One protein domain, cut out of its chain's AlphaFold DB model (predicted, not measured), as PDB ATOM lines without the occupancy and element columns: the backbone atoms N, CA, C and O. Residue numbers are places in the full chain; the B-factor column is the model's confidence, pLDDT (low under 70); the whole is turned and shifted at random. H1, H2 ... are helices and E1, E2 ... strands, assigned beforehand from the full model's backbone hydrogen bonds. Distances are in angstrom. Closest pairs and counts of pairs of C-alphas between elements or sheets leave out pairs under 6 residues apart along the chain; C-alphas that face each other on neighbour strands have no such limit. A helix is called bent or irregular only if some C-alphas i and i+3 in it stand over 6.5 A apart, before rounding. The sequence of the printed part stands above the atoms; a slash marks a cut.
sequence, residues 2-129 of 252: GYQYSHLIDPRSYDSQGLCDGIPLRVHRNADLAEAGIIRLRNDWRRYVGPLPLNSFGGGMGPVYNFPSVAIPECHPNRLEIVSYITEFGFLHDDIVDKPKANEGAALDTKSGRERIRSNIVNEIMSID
ATOM      1  N   GLY A   2      32.212 -43.168  26.692       87.56
ATOM      2  CA  GLY A   2      33.463 -43.877  26.381       87.56
ATOM      3  C   GLY A   2      34.367 -43.043  25.473       87.56
ATOM      4  O   GLY A   2      33.859 -42.204  24.737       87.56
ATOM      5  N   TYR A   3      35.677 -43.292  25.510       95.81
ATOM      6  CA  TYR A   3      36.639 -42.700  24.575       95.81
ATOM      7  C   TYR A   3      36.512 -43.361  23.198       95.81
ATOM      8  O   TYR A   3      36.640 -44.584  23.095       95.81
ATOM      9  N   GLN A   4      36.263 -42.575  22.154       96.56
ATOM     10  CA  GLN A   4      36.027 -43.060  20.791       96.56
ATOM     11  C   GLN A   4      37.156 -42.655  19.844       96.56
ATOM     12  O   GLN A   4      37.593 -43.464  19.020       96.56
ATOM     13  N   TYR A   5      37.665 -41.432  19.984       98.12
ATOM     14  CA  TYR A   5      38.533 -40.826  18.976       98.12
ATOM     15  C   TYR A   5      40.014 -40.843  19.332       98.12
ATOM     16  O   TYR A   5      40.841 -40.588  18.463       98.12
ATOM     17  N   SER A   6      40.379 -41.246  20.551       98.38
ATOM     18  CA  SER A   6      41.778 -41.376  20.967       98.38
ATOM     19  C   SER A   6      42.183 -42.781  21.411       98.38
ATOM     20  O   SER A   6      41.361 -43.682  21.632       98.38
ATOM     21  N   HIS A   7      43.487 -42.960  21.591       97.62
ATOM     22  CA  HIS A   7      44.108 -44.117  22.230       97.62
ATOM     23  C   HIS A   7      44.976 -43.673  23.414       97.62
ATOM     24  O   HIS A   7      45.414 -42.526  23.466       97.62
ATOM     25  N   LEU A   8      45.172 -44.573  24.380       97.69
ATOM     26  CA  LEU A   8      46.060 -44.349  25.523       97.69
ATOM     27  C   LEU A   8      47.516 -44.517  25.093       97.69
ATOM     28  O   LEU A   8      47.822 -45.410  24.300       97.69
ATOM     29  N   ILE A   9      48.388 -43.692  25.659       97.81
ATOM     30  CA  ILE A   9      49.837 -43.810  25.522       97.81
ATOM     31  C   ILE A   9      50.400 -44.559  26.729       97.81
ATOM     32  O   ILE A   9      49.898 -44.415  27.843       97.81
ATOM     33  N   ASP A  10      51.425 -45.382  26.501       96.25
ATOM     34  CA  ASP A  10      52.139 -46.072  27.576       96.25
ATOM     35  C   ASP A  10      52.824 -45.028  28.479       96.25
ATOM     36  O   ASP A  10      53.673 -44.287  27.986       96.25
ATOM     37  N   PRO A  11      52.518 -44.968  29.789       94.81
ATOM     38  CA  PRO A  11      53.165 -44.029  30.705       94.81
ATOM     39  C   PRO A  11      54.694 -44.141  30.747       94.81
ATOM     40  O   PRO A  11      55.363 -43.213  31.175       94.81
ATOM     41  N   ARG A  12      55.270 -45.263  30.292       94.88
ATOM     42  CA  ARG A  12      56.726 -45.457  30.208       94.88
ATOM     43  C   ARG A  12      57.367 -44.786  28.993       94.88
ATOM     44  O   ARG A  12      58.591 -44.782  28.894       94.88
ATOM     45  N   SER A  13      56.576 -44.282  28.043       94.69
ATOM     46  CA  SER A  13      57.080 -43.671  26.808       94.69
ATOM     47  C   SER A  13      57.152 -42.143  26.861       94.69
ATOM     48  O   SER A  13      57.448 -41.523  25.840       94.69
ATOM     49  N   TYR A  14      56.841 -41.526  28.000       93.88
ATOM     50  CA  TYR A  14      56.952 -40.085  28.211       93.88
ATOM     51  C   TYR A  14      57.320 -39.778  29.666       93.88
ATOM     52  O   TYR A  14      57.137 -40.612  30.547       93.88
ATOM     53  N   ASP A  15      57.845 -38.580  29.899       93.88
ATOM     54  CA  ASP A  15      58.149 -38.064  31.233       93.88
ATOM     55  C   ASP A  15      57.142 -36.961  31.576       93.88
ATOM     56  O   ASP A  15      57.042 -35.969  30.854       93.88
ATOM     57  N   SER A  16      56.359 -37.161  32.639       92.25
ATOM     58  CA  SER A  16      55.409 -36.165  33.147       92.25
ATOM     59  C   SER A  16      56.056 -35.151  34.086       92.25
ATOM     60  O   SER A  16      55.407 -34.167  34.431       92.25
ATOM     61  N   GLN A  17      57.281 -35.408  34.561       92.19
ATOM     62  CA  GLN A  17      57.937 -34.648  35.632       92.19
ATOM     63  C   GLN A  17      57.084 -34.547  36.915       92.19
ATOM     64  O   GLN A  17      57.275 -33.643  37.723       92.19
ATOM     65  N   GLY A  18      56.116 -35.456  37.101       91.00
ATOM     66  CA  GLY A  18      55.142 -35.411  38.197       91.00
ATOM     67  C   GLY A  18      54.018 -34.375  38.032       91.00
ATOM     68  O   GLY A  18      53.180 -34.245  38.917       91.00
ATOM     69  N   LEU A  19      53.957 -33.646  36.909       91.00
ATOM     70  CA  LEU A  19      53.030 -32.519  36.701       91.00
ATOM     71  C   LEU A  19      51.596 -32.934  36.334       91.00
ATOM     72  O   LEU A  19      50.688 -32.104  36.316       91.00
ATOM     73  N   CYS A  20      51.370 -34.206  36.007       92.12
ATOM     74  CA  CYS A  20      50.054 -34.713  35.605       92.12
ATOM     75  C   CYS A  20      49.768 -36.129  36.125       92.12
ATOM     76  O   CYS A  20      49.064 -36.914  35.484       92.12
ATOM     77  N   ASP A  21      50.312 -36.470  37.293       90.25
ATOM     78  CA  ASP A  21      50.131 -37.789  37.896       90.25
ATOM     79  C   ASP A  21      48.645 -38.126  38.101       90.25
ATOM     80  O   ASP A  21      47.830 -37.310  38.530       90.25
ATOM     81  N   GLY A  22      48.271 -39.359  37.750       92.44
ATOM     82  CA  GLY A  22      46.877 -39.812  37.767       92.44
ATOM     83  C   GLY A  22      46.043 -39.396  36.548       92.44
ATOM     84  O   GLY A  22      44.918 -39.880  36.406       92.44
ATOM     85  N   ILE A  23      46.581 -38.579  35.633       94.62
ATOM     86  CA  ILE A  23      45.917 -38.190  34.382       94.62
ATOM     87  C   ILE A  23      46.590 -38.919  33.207       94.62
ATOM     88  O   ILE A  23      47.733 -38.620  32.859       94.62
ATOM     89  N   PRO A  24      45.920 -39.892  32.563       95.44
ATOM     90  CA  PRO A  24      46.526 -40.630  31.463       95.44
ATOM     91  C   PRO A  24      46.642 -39.769  30.201       95.44
ATOM     92  O   PRO A  24      45.675 -39.123  29.787       95.44
ATOM     93  N   LEU A  25      47.789 -39.846  29.523       97.19
ATOM     94  CA  LEU A  25      47.954 -39.237  28.208       97.19
ATOM     95  C   LEU A  25      47.164 -40.022  27.153       97.19
ATOM     96  O   LEU A  25      47.322 -41.237  26.984       97.19
ATOM     97  N   ARG A  26      46.325 -39.303  26.406       97.81
ATOM     98  CA  ARG A  26      45.626 -39.807  25.224       97.81
ATOM     99  C   ARG A  26      46.015 -38.998  24.001       97.81
ATOM    100  O   ARG A  26      46.182 -37.787  24.087       97.81
ATOM    101  N   VAL A  27      46.105 -39.675  22.862       97.81
ATOM    102  CA  VAL A  27      46.390 -39.053  21.564       97.81
ATOM    103  C   VAL A  27      45.249 -39.362  20.606       97.81
ATOM    104  O   VAL A  27      44.816 -40.518  20.480       97.81
ATOM    105  N   HIS A  28      44.747 -38.333  19.929       98.25
ATOM    106  CA  HIS A  28      43.738 -38.477  18.887       98.25
ATOM    107  C   HIS A  28      44.225 -39.435  17.780       98.25
ATOM    108  O   HIS A  28      45.370 -39.380  17.342       98.25
ATOM    109  N   ARG A  29      43.356 -40.335  17.308       97.81
ATOM    110  CA  ARG A  29      43.686 -41.364  16.298       97.81
ATOM    111  C   ARG A  29      44.029 -40.771  14.932       97.81
ATOM    112  O   ARG A  29      44.808 -41.361  14.200       97.81
ATOM    113  N   ASN A  30      43.446 -39.619  14.615       96.44
ATOM    114  CA  ASN A  30      43.690 -38.849  13.393       96.44
ATOM    115  C   ASN A  30      44.591 -37.628  13.642       96.44
ATOM    116  O   ASN A  30      44.214 -36.501  13.327       96.44
ATOM    117  N   ALA A  31      45.740 -37.828  14.291       95.19
ATOM    118  CA  ALA A  31      46.676 -36.737  14.576       95.19
ATOM    119  C   ALA A  31      47.213 -36.051  13.299       95.19
ATOM    120  O   ALA A  31      47.580 -34.879  13.335       95.19
ATOM    121  N   ASP A  32      47.184 -36.754  12.169       95.56
ATOM    122  CA  ASP A  32      47.466 -36.255  10.823       95.56
ATOM    123  C   ASP A  32      46.498 -35.145  10.377       95.56
ATOM    124  O   ASP A  32      46.924 -34.168   9.763       95.56
ATOM    125  N   LEU A  33      45.211 -35.227  10.737       96.12
ATOM    126  CA  LEU A  33      44.244 -34.156  10.451       96.12
ATOM    127  C   LEU A  33      44.557 -32.879  11.234       96.12
ATOM    128  O   LEU A  33      44.375 -31.772  10.724       96.12
ATOM    129  N   ALA A  34      45.042 -33.021  12.470       96.56
ATOM    130  CA  ALA A  34      45.472 -31.874  13.256       96.56
ATOM    131  C   ALA A  34      46.701 -31.202  12.628       96.56
ATOM    132  O   ALA A  34      46.733 -29.981  12.459       96.56
ATOM    133  N   GLU A  35      47.680 -32.006  12.206       95.25
ATOM    134  CA  GLU A  35      48.859 -31.523  11.487       95.25
ATOM    135  C   GLU A  35      48.484 -30.830  10.168       95.25
ATOM    136  O   GLU A  35      48.987 -29.740   9.882       95.25
ATOM    137  N   ALA A  36      47.535 -31.382   9.405       96.31
ATOM    138  CA  ALA A  36      47.024 -30.759   8.187       96.31
ATOM    139  C   ALA A  36      46.440 -29.360   8.451       96.31
ATOM    140  O   ALA A  36      46.770 -28.413   7.730       96.31
ATOM    141  N   GLY A  37      45.644 -29.199   9.515       97.50
ATOM    142  CA  GLY A  37      45.092 -27.902   9.921       97.50
ATOM    143  C   GLY A  37      46.173 -26.878  10.279       97.50
ATOM    144  O   GLY A  37      46.113 -25.724   9.845       97.50
ATOM    145  N   ILE A  38      47.210 -27.313  10.999       95.88
ATOM    146  CA  ILE A  38      48.360 -26.472  11.362       95.88
ATOM    147  C   ILE A  38      49.140 -26.033  10.113       95.88
ATOM    148  O   ILE A  38      49.420 -24.844   9.929       95.88
ATOM    149  N   ILE A  39      49.462 -26.968   9.212       95.31
ATOM    150  CA  ILE A  39      50.166 -26.679   7.952       95.31
ATOM    151  C   ILE A  39      49.349 -25.711   7.093       95.31
ATOM    152  O   ILE A  39      49.898 -24.740   6.557       95.31
ATOM    153  N   ARG A  40      48.037 -25.950   6.980       97.38
ATOM    154  CA  ARG A  40      47.106 -25.100   6.232       97.38
ATOM    155  C   ARG A  40      47.141 -23.667   6.755       97.38
ATOM    156  O   ARG A  40      47.340 -22.754   5.952       97.38
ATOM    157  N   LEU A  41      47.060 -23.454   8.072       96.31
ATOM    158  CA  LEU A  41      47.165 -22.100   8.616       96.31
ATOM    159  C   LEU A  41      48.525 -21.475   8.326       96.31
ATOM    160  O   LEU A  41      48.583 -20.324   7.903       96.31
ATOM    161  N   ARG A  42      49.631 -22.188   8.556       93.75
ATOM    162  CA  ARG A  42      50.971 -21.621   8.333       93.75
ATOM    163  C   ARG A  42      51.155 -21.189   6.874       93.75
ATOM    164  O   ARG A  42      51.839 -20.203   6.605       93.75
ATOM    165  N   ASN A  43      50.523 -21.880   5.927       95.25
ATOM    166  CA  ASN A  43      50.491 -21.481   4.520       95.25
ATOM    167  C   ASN A  43      49.610 -20.249   4.275       95.25
ATOM    168  O   ASN A  43      50.055 -19.315   3.604       95.25
ATOM    169  N   ASP A  44      48.409 -20.201   4.853       95.81
ATOM    170  CA  ASP A  44      47.531 -19.028   4.772       95.81
ATOM    171  C   ASP A  44      48.173 -17.790   5.405       95.81
ATOM    172  O   ASP A  44      48.095 -16.695   4.852       95.81
ATOM    173  N   TRP A  45      48.890 -17.958   6.514       92.75
ATOM    174  CA  TRP A  45      49.656 -16.899   7.154       92.75
ATOM    175  C   TRP A  45      50.733 -16.349   6.222       92.75
ATOM    176  O   TRP A  45      50.779 -15.144   5.983       92.75
ATOM    177  N   ARG A  46      51.548 -17.222   5.611       91.81
ATOM    178  CA  ARG A  46      52.548 -16.813   4.608       91.81
ATOM    179  C   ARG A  46      51.928 -16.080   3.426       91.81
ATOM    180  O   ARG A  46      52.532 -15.150   2.899       91.81
ATOM    181  N   ARG A  47      50.730 -16.495   3.016       93.62
ATOM    182  CA  ARG A  47      50.017 -15.926   1.872       93.62
ATOM    183  C   ARG A  47      49.379 -14.572   2.170       93.62
ATOM    184  O   ARG A  47      49.396 -13.703   1.302       93.62
ATOM    185  N   TYR A  48      48.752 -14.420   3.332       92.38
ATOM    186  CA  TYR A  48      47.895 -13.271   3.638       92.38
ATOM    187  C   TYR A  48      48.520 -12.280   4.618       92.38
ATOM    188  O   TYR A  48      48.152 -11.113   4.581       92.38
ATOM    189  N   VAL A  49      49.440 -12.720   5.478       89.38
ATOM    190  CA  VAL A  49      50.078 -11.888   6.510       89.38
ATOM    191  C   VAL A  49      51.533 -11.602   6.147       89.38
ATOM    192  O   VAL A  49      51.946 -10.447   6.136       89.38
ATOM    193  N   GLY A  50      52.306 -12.642   5.831       87.88
ATOM    194  CA  GLY A  50      53.735 -12.545   5.537       87.88
ATOM    195  C   GLY A  50      54.544 -13.659   6.208       87.88
ATOM    196  O   GLY A  50      53.977 -14.672   6.622       87.88
ATOM    197  N   PRO A  51      55.876 -13.515   6.319       87.81
ATOM    198  CA  PRO A  51      56.728 -14.515   6.955       87.81
ATOM    199  C   PRO A  51      56.248 -14.889   8.364       87.81
ATOM    200  O   PRO A  51      55.708 -14.061   9.103       87.81
ATOM    201  N   LEU A  52      56.454 -16.151   8.745       85.81
ATOM    202  CA  LEU A  52      56.151 -16.600  10.103       85.81
ATOM    203  C   LEU A  52      57.078 -15.892  11.107       85.81
ATOM    204  O   LEU A  52      58.223 -15.586  10.760       85.81
ATOM    205  N   PRO A  53      56.626 -15.632  12.348       76.81
ATOM    206  CA  PRO A  53      57.484 -15.075  13.387       76.81
ATOM    207  C   PRO A  53      58.761 -15.910  13.571       76.81
ATOM    208  O   PRO A  53      58.681 -17.132  13.632       76.81
ATOM    209  N   LEU A  54      59.923 -15.257  13.704       67.12
ATOM    210  CA  LEU A  54      61.226 -15.928  13.870       67.12
ATOM    211  C   LEU A  54      61.271 -16.894  15.068       67.12
ATOM    212  O   LEU A  54      61.946 -17.913  14.994       67.12
ATOM    213  N   ASN A  55      60.504 -16.605  16.125       64.75
ATOM    214  CA  ASN A  55      60.395 -17.441  17.325       64.75
ATOM    215  C   ASN A  55      59.217 -18.432  17.269       64.75
ATOM    216  O   ASN A  55      58.977 -19.151  18.238       64.75
ATOM    217  N   SER A  56      58.478 -18.488  16.153       65.12
ATOM    218  CA  SER A  56      57.374 -19.432  15.982       65.12
ATOM    219  C   SER A  56      57.909 -20.790  15.537       65.12
ATOM    220  O   SER A  56      57.819 -21.191  14.369       65.12
ATOM    221  N   PHE A  57      58.447 -21.526  16.509       60.62
ATOM    222  CA  PHE A  57      58.874 -22.918  16.346       60.62
ATOM    223  C   PHE A  57      57.699 -23.887  16.090       60.62
ATOM    224  O   PHE A  57      57.925 -25.071  15.870       60.62
ATOM    225  N   GLY A  58      56.461 -23.375  16.017       58.75
ATOM    226  CA  GLY A  58      55.242 -24.139  15.764       58.75
ATOM    227  C   GLY A  58      54.563 -24.492  17.074       58.75
ATOM    228  O   GLY A  58      54.806 -25.563  17.609       58.75
ATOM    229  N   GLY A  59      53.713 -23.596  17.583       70.75
ATOM    230  CA  GLY A  59      53.023 -23.829  18.855       70.75
ATOM    231  C   GLY A  59      52.141 -25.080  18.821       70.75
ATOM    232  O   GLY A  59      52.047 -25.801  19.808       70.75
ATOM    233  N   GLY A  60      51.544 -25.386  17.667       79.12
ATOM    234  CA  GLY A  60      50.741 -26.585  17.466       79.12
ATOM    235  C   GLY A  60      51.528 -27.833  17.063       79.12
ATOM    236  O   GLY A  60      51.016 -28.934  17.249       79.12
ATOM    237  N   MET A  61      52.732 -27.701  16.496       85.50
ATOM    238  CA  MET A  61      53.486 -28.835  15.939       85.50
ATOM    239  C   MET A  61      54.393 -29.474  16.991       85.50
ATOM    240  O   MET A  61      54.959 -28.797  17.840       85.50
ATOM    241  N   GLY A  62      54.606 -30.781  16.876       85.25
ATOM    242  CA  GLY A  62      55.615 -31.484  17.656       85.25
ATOM    243  C   GLY A  62      56.044 -32.765  16.945       85.25
ATOM    244  O   GLY A  62      55.245 -33.342  16.210       85.25
ATOM    245  N   PRO A  63      57.296 -33.220  17.140       84.94
ATOM    246  CA  PRO A  63      57.842 -34.369  16.414       84.94
ATOM    247  C   PRO A  63      57.150 -35.691  16.767       84.94
ATOM    248  O   PRO A  63      57.187 -36.632  15.982       84.94
ATOM    249  N   VAL A  64      56.545 -35.765  17.956       88.81
ATOM    250  CA  VAL A  64      55.827 -36.949  18.451       88.81
ATOM    251  C   VAL A  64      54.350 -36.629  18.668       88.81
ATOM    252  O   VAL A  64      53.482 -37.383  18.238       88.81
ATOM    253  N   TYR A  65      54.059 -35.488  19.297       92.94
ATOM    254  CA  TYR A  65      52.699 -35.053  19.595       92.94
ATOM    255  C   TYR A  65      52.480 -33.635  19.082       92.94
ATOM    256  O   TYR A  65      53.165 -32.710  19.515       92.94
ATOM    257  N   ASN A  66      51.503 -33.452  18.192       94.06
ATOM    258  CA  ASN A  66      50.956 -32.122  17.940       94.06
ATOM    259  C   ASN A  66      49.976 -31.752  19.064       94.06
ATOM    260  O   ASN A  66      49.260 -32.612  19.587       94.06
ATOM    261  N   PHE A  67      49.956 -30.476  19.439       95.12
ATOM    262  CA  PHE A  67      49.247 -29.995  20.624       95.12
ATOM    263  C   PHE A  67      47.736 -30.294  20.594       95.12
ATOM    264  O   PHE A  67      47.240 -30.864  21.568       95.12
ATOM    265  N   PRO A  68      46.980 -30.016  19.508       95.31
ATOM    266  CA  PRO A  68      45.536 -30.264  19.499       95.31
ATOM    267  C   PRO A  68      45.170 -31.737  19.726       95.31
ATOM    268  O   PRO A  68      44.182 -32.027  20.400       95.31
ATOM    269  N   SER A  69      45.992 -32.669  19.227       96.81
ATOM    270  CA  SER A  69      45.735 -34.112  19.346       96.81
ATOM    271  C   SER A  69      45.899 -34.660  20.761       96.81
ATOM    272  O   SER A  69      45.353 -35.728  21.043       96.81
ATOM    273  N   VAL A  70      46.641 -33.968  21.632       96.56
ATOM    274  CA  VAL A  70      46.838 -34.358  23.041       96.56
ATOM    275  C   VAL A  70      46.076 -33.475  24.021       96.56
ATOM    276  O   VAL A  70      45.679 -33.953  25.078       96.56
ATOM    277  N   ALA A  71      45.818 -32.215  23.664       95.69
ATOM    278  CA  ALA A  71      45.033 -31.295  24.483       95.69
ATOM    279  C   ALA A  71      43.522 -31.558  24.364       95.69
ATOM    280  O   ALA A  71      42.790 -31.407  25.340       95.69
ATOM    281  N   ILE A  72      43.045 -31.974  23.182       97.06
ATOM    282  CA  ILE A  72      41.630 -32.285  22.922       97.06
ATOM    283  C   ILE A  72      41.533 -33.664  22.240       97.06
ATOM    284  O   ILE A  72      41.086 -33.781  21.097       97.06
ATOM    285  N   PRO A  73      41.951 -34.750  22.920       97.62
ATOM    286  CA  PRO A  73      42.098 -36.065  22.293       97.62
ATOM    287  C   PRO A  73      40.760 -36.684  21.856       97.62
ATOM    288  O   PRO A  73      40.734 -37.561  20.999       97.62
ATOM    289  N   GLU A  74      39.638 -36.213  22.400       98.00
ATOM    290  CA  GLU A  74      38.282 -36.611  21.993       98.00
ATOM    291  C   GLU A  74      37.579 -35.539  21.143       98.00
ATOM    292  O   GLU A  74      36.350 -35.488  21.089       98.00
ATOM    293  N   CYS A  75      38.343 -34.667  20.475       98.38
ATOM    294  CA  CYS A  75      37.792 -33.791  19.446       98.38
ATOM    295  C   CYS A  75      37.050 -34.627  18.397       98.38
ATOM    296  O   CYS A  75      37.505 -35.693  17.991       98.38
ATOM    297  N   HIS A  76      35.909 -34.139  17.921       98.00
ATOM    298  CA  HIS A  76      35.208 -34.790  16.829       98.00
ATOM    299  C   HIS A  76      36.102 -34.777  15.569       98.00
ATOM    300  O   HIS A  76      36.569 -33.695  15.194       98.00
ATOM    301  N   PRO A  77      36.303 -35.907  14.857       97.38
ATOM    302  CA  PRO A  77      37.236 -35.976  13.726       97.38
ATOM    303  C   PRO A  77      36.964 -34.930  12.637       97.38
ATOM    304  O   PRO A  77      37.876 -34.232  12.206       97.38
ATOM    305  N   ASN A  78      35.689 -34.712  12.285       97.38
ATOM    306  CA  ASN A  78      35.281 -33.691  11.300       97.38
ATOM    307  C   ASN A  78      35.502 -32.232  11.756       97.38
ATOM    308  O   ASN A  78      35.221 -31.313  10.995       97.38
ATOM    309  N   ARG A  79      35.928 -32.002  13.003       98.25
ATOM    310  CA  ARG A  79      36.250 -30.672  13.547       98.25
ATOM    311  C   ARG A  79      37.738 -30.518  13.855       98.25
ATOM    312  O   ARG A  79      38.181 -29.393  14.054       98.25
ATOM    313  N   LEU A  80      38.508 -31.609  13.882       98.25
ATOM    314  CA  LEU A  80      39.892 -31.592  14.349       98.25
ATOM    315  C   LEU A  80      40.798 -30.707  13.486       98.25
ATOM    316  O   LEU A  80      41.608 -29.967  14.039       98.25
ATOM    317  N   GLU A  81      40.640 -30.732  12.160       98.31
ATOM    318  CA  GLU A  81      41.441 -29.888  11.263       98.31
ATOM    319  C   GLU A  81      41.222 -28.396  11.564       98.31
ATOM    320  O   GLU A  81      42.180 -27.679  11.849       98.31
ATOM    321  N   ILE A  82      39.966 -27.928  11.573       98.44
ATOM    322  CA  ILE A  82      39.652 -26.513  11.831       98.44
ATOM    323  C   ILE A  82      39.967 -26.105  13.275       98.44
ATOM    324  O   ILE A  82      40.437 -24.996  13.502       98.44
ATOM    325  N   VAL A  83      39.789 -26.996  14.257       98.19
ATOM    326  CA  VAL A  83      40.225 -26.753  15.642       98.19
ATOM    327  C   VAL A  83      41.734 -26.528  15.689       98.19
ATOM    328  O   VAL A  83      42.185 -25.545  16.264       98.19
ATOM    329  N   SER A  84      42.507 -27.372  15.008       97.62
ATOM    330  CA  SER A  84      43.969 -27.274  14.970       97.62
ATOM    331  C   SER A  84      44.450 -26.033  14.217       97.62
ATOM    332  O   SER A  84      45.385 -25.365  14.658       97.62
ATOM    333  N   TYR A  85      43.759 -25.675  13.131       97.56
ATOM    334  CA  TYR A  85      43.956 -24.415  12.415       97.56
ATOM    335  C   TYR A  85      43.734 -23.216  13.350       97.56
ATOM    336  O   TYR A  85      44.566 -22.320  13.422       97.56
ATOM    337  N   ILE A  86      42.638 -23.195  14.112       96.44
ATOM    338  CA  ILE A  86      42.326 -22.104  15.048       96.44
ATOM    339  C   ILE A  86      43.348 -22.034  16.189       96.44
ATOM    340  O   ILE A  86      43.780 -20.941  16.554       96.44
ATOM    341  N   THR A  87      43.771 -23.176  16.734       95.06
ATOM    342  CA  THR A  87      44.792 -23.233  17.786       95.06
ATOM    343  C   THR A  87      46.123 -22.646  17.319       95.06
ATOM    344  O   THR A  87      46.680 -21.784  17.999       95.06
ATOM    345  N   GLU A  88      46.610 -23.035  16.137       94.50
ATOM    346  CA  GLU A  88      47.842 -22.466  15.576       94.50
ATOM    347  C   GLU A  88      47.696 -20.956  15.304       94.50
ATOM    348  O   GLU A  88      48.664 -20.207  15.445       94.50
ATOM    349  N   PHE A  89      46.485 -20.469  14.991       92.94
ATOM    350  CA  PHE A  89      46.232 -19.030  14.834       92.94
ATOM    351  C   PHE A  89      46.401 -18.309  16.162       92.94
ATOM    352  O   PHE A  89      47.000 -17.237  16.189       92.94
ATOM    353  N   GLY A  90      45.917 -18.915  17.250       89.12
ATOM    354  CA  GLY A  90      46.154 -18.445  18.610       89.12
ATOM    355  C   GLY A  90      47.645 -18.271  18.892       89.12
ATOM    356  O   GLY A  90      48.063 -17.164  19.218       89.12
ATOM    357  N   PHE A  91      48.449 -19.314  18.666       88.75
ATOM    358  CA  PHE A  91      49.897 -19.269  18.906       88.75
ATOM    359  C   PHE A  91      50.625 -18.216  18.061       88.75
ATOM    360  O   PHE A  91      51.412 -17.432  18.586       88.75
ATOM    361  N   LEU A  92      50.349 -18.148  16.754       87.62
ATOM    362  CA  LEU A  92      50.981 -17.162  15.870       87.62
ATOM    363  C   LEU A  92      50.569 -15.724  16.201       87.62
ATOM    364  O   LEU A  92      51.356 -14.791  16.024       87.62
ATOM    365  N   HIS A  93      49.326 -15.532  16.642       83.56
ATOM    366  CA  HIS A  93      48.833 -14.232  17.071       83.56
ATOM    367  C   HIS A  93      49.488 -13.790  18.385       83.56
ATOM    368  O   HIS A  93      49.866 -12.624  18.498       83.56
ATOM    369  N   ASP A  94      49.631 -14.701  19.347       79.75
ATOM    370  CA  ASP A  94      50.285 -14.473  20.641       79.75
ATOM    371  C   ASP A  94      51.753 -14.049  20.459       79.75
ATOM    372  O   ASP A  94      52.133 -12.949  20.855       79.75
ATOM    373  N   ASP A  95      52.515 -14.801  19.653       77.38
ATOM    374  CA  ASP A  95      53.908 -14.485  19.293       77.38
ATOM    375  C   ASP A  95      54.080 -13.113  18.595       77.38
ATOM    376  O   ASP A  95      55.199 -12.602  18.501       77.38
ATOM    377  N   ILE A  96      53.021 -12.527  18.015       74.62
ATOM    378  CA  ILE A  96      53.055 -11.152  17.480       74.62
ATOM    379  C   ILE A  96      52.755 -10.127  18.566       74.62
ATOM    380  O   ILE A  96      53.388  -9.072  18.581       74.62
ATOM    381  N   VAL A  97      51.757 -10.391  19.411       67.81
ATOM    382  CA  VAL A  97      51.342  -9.460  20.468       67.81
ATOM    383  C   VAL A  97      52.473  -9.236  21.469       67.81
ATOM    384  O   VAL A  97      52.602  -8.116  21.958       67.81
ATOM    385  N   ASP A  98      53.311 -10.248  21.690       62.00
ATOM    386  CA  ASP A  98      54.408 -10.203  22.661       62.00
ATOM    387  C   ASP A  98      55.742  -9.700  22.069       62.00
ATOM    388  O   ASP A  98      56.768  -9.671  22.748       62.00
ATOM    389  N   LYS A  99      55.781  -9.276  20.796       60.78
ATOM    390  CA  LYS A  99      57.012  -8.744  20.183       60.78
ATOM    391  C   LYS A  99      57.290  -7.280  20.549       60.78
ATOM    392  O   LYS A  99      56.371  -6.459  20.542       60.78
ATOM    393  N   PRO A 100      58.577  -6.898  20.690       50.00
ATOM    394  CA  PRO A 100      58.967  -5.495  20.750       50.00
ATOM    395  C   PRO A 100      58.603  -4.773  19.440       50.00
ATOM    396  O   PRO A 100      58.865  -5.269  18.342       50.00
ATOM    397  N   LYS A 101      58.043  -3.560  19.553       51.75
ATOM    398  CA  LYS A 101      57.549  -2.709  18.442       51.75
ATOM    399  C   LYS A 101      58.618  -2.270  17.417       51.75
ATOM    400  O   LYS A 101      58.325  -1.486  16.524       51.75
ATOM    401  N   ALA A 102      59.863  -2.728  17.541       39.88
ATOM    402  CA  ALA A 102      61.019  -2.127  16.878       39.88
ATOM    403  C   ALA A 102      61.234  -2.533  15.405       39.88
ATOM    404  O   ALA A 102      62.045  -1.905  14.737       39.88
ATOM    405  N   ASN A 103      60.524  -3.532  14.865       41.38
ATOM    406  CA  ASN A 103      60.756  -4.020  13.494       41.38
ATOM    407  C   ASN A 103      59.474  -4.098  12.646       41.38
ATOM    408  O   ASN A 103      59.165  -5.129  12.054       41.38
ATOM    409  N   GLU A 104      58.751  -2.982  12.518       45.19
ATOM    410  CA  GLU A 104      57.706  -2.791  11.489       45.19
ATOM    411  C   GLU A 104      58.295  -2.439  10.100       45.19
ATOM    412  O   GLU A 104      57.672  -1.773   9.275       45.19
ATOM    413  N   GLY A 105      59.522  -2.878   9.809       39.28
ATOM    414  CA  GLY A 105      60.146  -2.718   8.498       39.28
ATOM    415  C   GLY A 105      59.718  -3.840   7.555       39.28
ATOM    416  O   GLY A 105      60.233  -4.946   7.661       39.28
ATOM    417  N   ALA A 106      58.815  -3.527   6.618       43.31
ATOM    418  CA  ALA A 106      58.251  -4.396   5.571       43.31
ATOM    419  C   ALA A 106      57.060  -5.288   5.981       43.31
ATOM    420  O   ALA A 106      57.018  -6.487   5.702       43.31
ATOM    421  N   ALA A 107      56.030  -4.692   6.583       46.78
ATOM    422  CA  ALA A 107      54.723  -5.329   6.684       46.78
ATOM    423  C   ALA A 107      53.937  -5.145   5.364       46.78
ATOM    424  O   ALA A 107      53.452  -4.054   5.064       46.78
ATOM    425  N   LEU A 108      53.722  -6.235   4.611       51.38
ATOM    426  CA  LEU A 108      52.406  -6.450   3.980       51.38
ATOM    427  C   LEU A 108      51.336  -6.135   5.035       51.38
ATOM    428  O   LEU A 108      51.614  -6.340   6.210       51.38
ATOM    429  N   ASP A 109      50.160  -5.628   4.663       61.62
ATOM    430  CA  ASP A 109      49.117  -5.208   5.615       61.62
ATOM    431  C   ASP A 109      48.675  -6.365   6.546       61.62
ATOM    432  O   ASP A 109      47.686  -7.065   6.335       61.62
ATOM    433  N   THR A 110      49.461  -6.590   7.600       65.44
ATOM    434  CA  THR A 110      49.384  -7.732   8.517       65.44
ATOM    435  C   THR A 110      48.093  -7.695   9.311       65.44
ATOM    436  O   THR A 110      47.621  -8.726   9.799       65.44
ATOM    437  N   LYS A 111      47.506  -6.503   9.452       73.31
ATOM    438  CA  LYS A 111      46.196  -6.315  10.052       73.31
ATOM    439  C   LYS A 111      45.120  -6.860   9.119       73.31
ATOM    440  O   LYS A 111      44.375  -7.733   9.556       73.31
ATOM    441  N   SER A 112      45.068  -6.451   7.849       82.75
ATOM    442  CA  SER A 112      44.059  -6.999   6.926       82.75
ATOM    443  C   SER A 112      44.253  -8.490   6.640       82.75
ATOM    444  O   SER A 112      43.267  -9.219   6.536       82.75
ATOM    445  N   GLY A 113      45.497  -8.978   6.615       89.25
ATOM    446  CA  GLY A 113      45.809 -10.403   6.498       89.25
ATOM    447  C   GLY A 113      45.226 -11.251   7.630       89.25
ATOM    448  O   GLY A 113      44.529 -12.239   7.381       89.25
ATOM    449  N   ARG A 114      45.461 -10.850   8.887       89.12
ATOM    450  CA  ARG A 114      44.927 -11.551  10.070       89.12
ATOM    451  C   ARG A 114      43.407 -11.460  10.149       89.12
ATOM    452  O   ARG A 114      42.755 -12.452  10.457       89.12
ATOM    453  N   GLU A 115      42.838 -10.303   9.823       89.75
ATOM    454  CA  GLU A 115      41.386 -10.101   9.767       89.75
ATOM    455  C   GLU A 115      40.721 -10.974   8.694       89.75
ATOM    456  O   GLU A 115      39.643 -11.533   8.917       89.75
ATOM    457  N   ARG A 116      41.390 -11.172   7.553       94.38
ATOM    458  CA  ARG A 116      40.946 -12.107   6.517       94.38
ATOM    459  C   ARG A 116      40.938 -13.547   7.023       94.38
ATOM    460  O   ARG A 116      39.929 -14.228   6.856       94.38
ATOM    461  N   ILE A 117      42.021 -14.004   7.658       95.44
ATOM    462  CA  ILE A 117      42.085 -15.354   8.243       95.44
ATOM    463  C   ILE A 117      40.989 -15.526   9.303       95.44
ATOM    464  O   ILE A 117      40.245 -16.503   9.254       95.44
ATOM    465  N   ARG A 118      40.810 -14.544  10.200       93.38
ATOM    466  CA  ARG A 118      39.741 -14.560  11.211       93.38
ATOM    467  C   ARG A 118      38.354 -14.672  10.577       93.38
ATOM    468  O   ARG A 118      37.530 -15.453  11.040       93.38
ATOM    469  N   SER A 119      38.100 -13.919   9.509       94.69
ATOM    470  CA  SER A 119      36.817 -13.954   8.797       94.69
ATOM    471  C   SER A 119      36.565 -15.316   8.144       94.69
ATOM    472  O   SER A 119      35.455 -15.838   8.223       94.69
ATOM    473  N   ASN A 120      37.599 -15.926   7.556       97.44
ATOM    474  CA  ASN A 120      37.515 -17.276   6.997       97.44
ATOM    475  C   ASN A 120      37.212 -18.319   8.080       97.44
ATOM    476  O   ASN A 120      36.306 -19.126   7.888       97.44
ATOM    477  N   ILE A 121      37.905 -18.252   9.227       97.69
ATOM    478  CA  ILE A 121      37.643 -19.113  10.389       97.69
ATOM    479  C   ILE A 121      36.171 -19.019  10.785       97.69
ATOM    480  O   ILE A 121      35.502 -20.044  10.866       97.69
ATOM    481  N   VAL A 122      35.665 -17.797  11.001       97.19
ATOM    482  CA  VAL A 122      34.274 -17.556  11.415       97.19
ATOM    483  C   VAL A 122      33.293 -18.182  10.427       97.19
ATOM    484  O   VAL A 122      32.384 -18.890  10.850       97.19
ATOM    485  N   ASN A 123      33.486 -17.973   9.124       98.06
ATOM    486  CA  ASN A 123      32.617 -18.551   8.100       98.06
ATOM    487  C   ASN A 123      32.635 -20.088   8.123       98.06
ATOM    488  O   ASN A 123      31.580 -20.715   8.023       98.06
ATOM    489  N   GLU A 124      33.812 -20.695   8.290       98.38
ATOM    490  CA  GLU A 124      33.976 -22.150   8.302       98.38
ATOM    491  C   GLU A 124      33.285 -22.780   9.518       98.38
ATOM    492  O   GLU A 124      32.389 -23.611   9.350       98.38
ATOM    493  N   ILE A 125      33.590 -22.319  10.737       98.19
ATOM    494  CA  ILE A 125      32.973 -22.868  11.958       98.19
ATOM    495  C   ILE A 125      31.461 -22.634  12.009       98.19
ATOM    496  O   ILE A 125      30.724 -23.493  12.496       98.19
ATOM    497  N   MET A 126      30.980 -21.512  11.462       98.12
ATOM    498  CA  MET A 126      29.548 -21.223  11.356       98.12
ATOM    499  C   MET A 126      28.838 -22.150  10.369       98.12
ATOM    500  O   MET A 126      27.660 -22.426  10.567       98.12
ATOM    501  N   SER A 127      29.521 -22.645   9.334       98.19
ATOM    502  CA  SER A 127      28.940 -23.632   8.416       98.19
ATOM    503  C   SER A 127      28.894 -25.047   9.012       98.19
ATOM    504  O   SER A 127      28.034 -25.838   8.635       98.19
ATOM    505  N   ILE A 128      29.776 -25.345   9.975       97.94
ATOM    506  CA  ILE A 128      29.850 -26.634  10.676       97.94
ATOM    507  C   ILE A 128      28.816 -26.726  11.806       97.94
ATOM    508  O   ILE A 128      28.060 -27.693  11.880       97.94
ATOM    509  N   ASP A 129      28.801 -25.755  12.724       97.69
ATOM    510  CA  ASP A 129      27.919 -25.760  13.899       97.69
ATOM    511  C   ASP A 129      27.605 -24.323  14.346       97.69
ATOM    512  O   ASP A 129      28.286 -23.783  15.223       97.69
TER     513      ASP A 129
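What this domain is: This is residues 2 to 129 of the 252 residues of an uncharacterized protein of Xylaria multiplex (UniProt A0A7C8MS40). A small hairpin of two short strands, E1 and E2, sits at one end of a flat, mainly helical body, in which the long helices H1 and H3 cross at the core and H4 folds back along H3, with its first part meeting the last part of H1. The short helix H2 lies between E2 and H3, and residues 100 to 105 stick out. The printed part has 128 residues, with two named strands and four named helices in the order E1, E2, H1, H2, H3, H4; the sheet, E1 - E2, is antiparallel and the class is mostly helix. It is only just compact, close to loose, with a radius of gyration of the C-alphas of 16.6 A and spans of 48 by 36 by 19 A.

Where its parts are: E1, residues 6 to 8, begins at C-alpha 6 at (41.778, -41.376, 20.967), and E2 is residues 26 to 28. H1, residues 31 to 48, is 25.9 A long from first to last C-alpha. H2 is residues 67 to 71. H3, residues 77 to 97, is the longest helix at 30.8 A and begins at C-alpha 77 at (37.236, -35.976, 13.726); it is irregular, with C-alphas 78 and 81 7.2 A apart. H4, residues 110 to 128, is 27.3 A long and ends at C-alpha 128 at (29.850, -26.634, 10.676).

How they stand to each other: E1 and E2 form a hairpin, antiparallel at 151 degrees, with N 7 and O 27 within hydrogen-bond range at 3.0 A, and N 27 and O 7 also at 3.0 A. The closest C-alphas of E2 and H2 are those of His 28 and Ser 69, 4.8 A apart. H2 touches H3, closest at the C-alphas of Pro 68 and Ser 84, 5.6 A. H2 only just touches residues 31 to 34 of H1, with 3 pairs of C-alphas within 8 A, the closest those of Ala 31 and Ser 69 at 5.5 A. H1 and H3 are the hubs, touching three helices each. They touch each other at a steep tilt of 45 degrees, the same way, closest at the C-alphas of Gly 37 and Glu 81, 4.4 A. H3 and H4 form a helical hairpin, touching at a shallow tilt of 21 degrees, opposite ways; their closest C-alphas are those of Ile 86 and Ile 121, 7.3 A. Residues 44 to 48 of H1 touch residues 110 to 117 of H4, with H1 and H4 at a steep tilt of 39 degrees, opposite ways; the closest C-alphas are those of Tyr 48 and Gly 113, 4.6 A. The helix packing is mostly crossed, but only just, with 1 of these 3 tilts shallow. H2 and H4 are apart. In H1, H2 and H4 each O i to N i+4 pair is within hydrogen-bond range; in H3, 15 of 17 are.

The domain as a whole: The C-alphas of Gly 2 and Gly 105 are the two farthest apart, at 52.2 A. The printed part has no cut. The links E1 to E2, H1 to H2 and H3 to H4 are long, with 17, 18 and 12 residues. The mean pLDDT of the printed part is 87.6, and residues 54 to 58 and 97 to 110 are under 70.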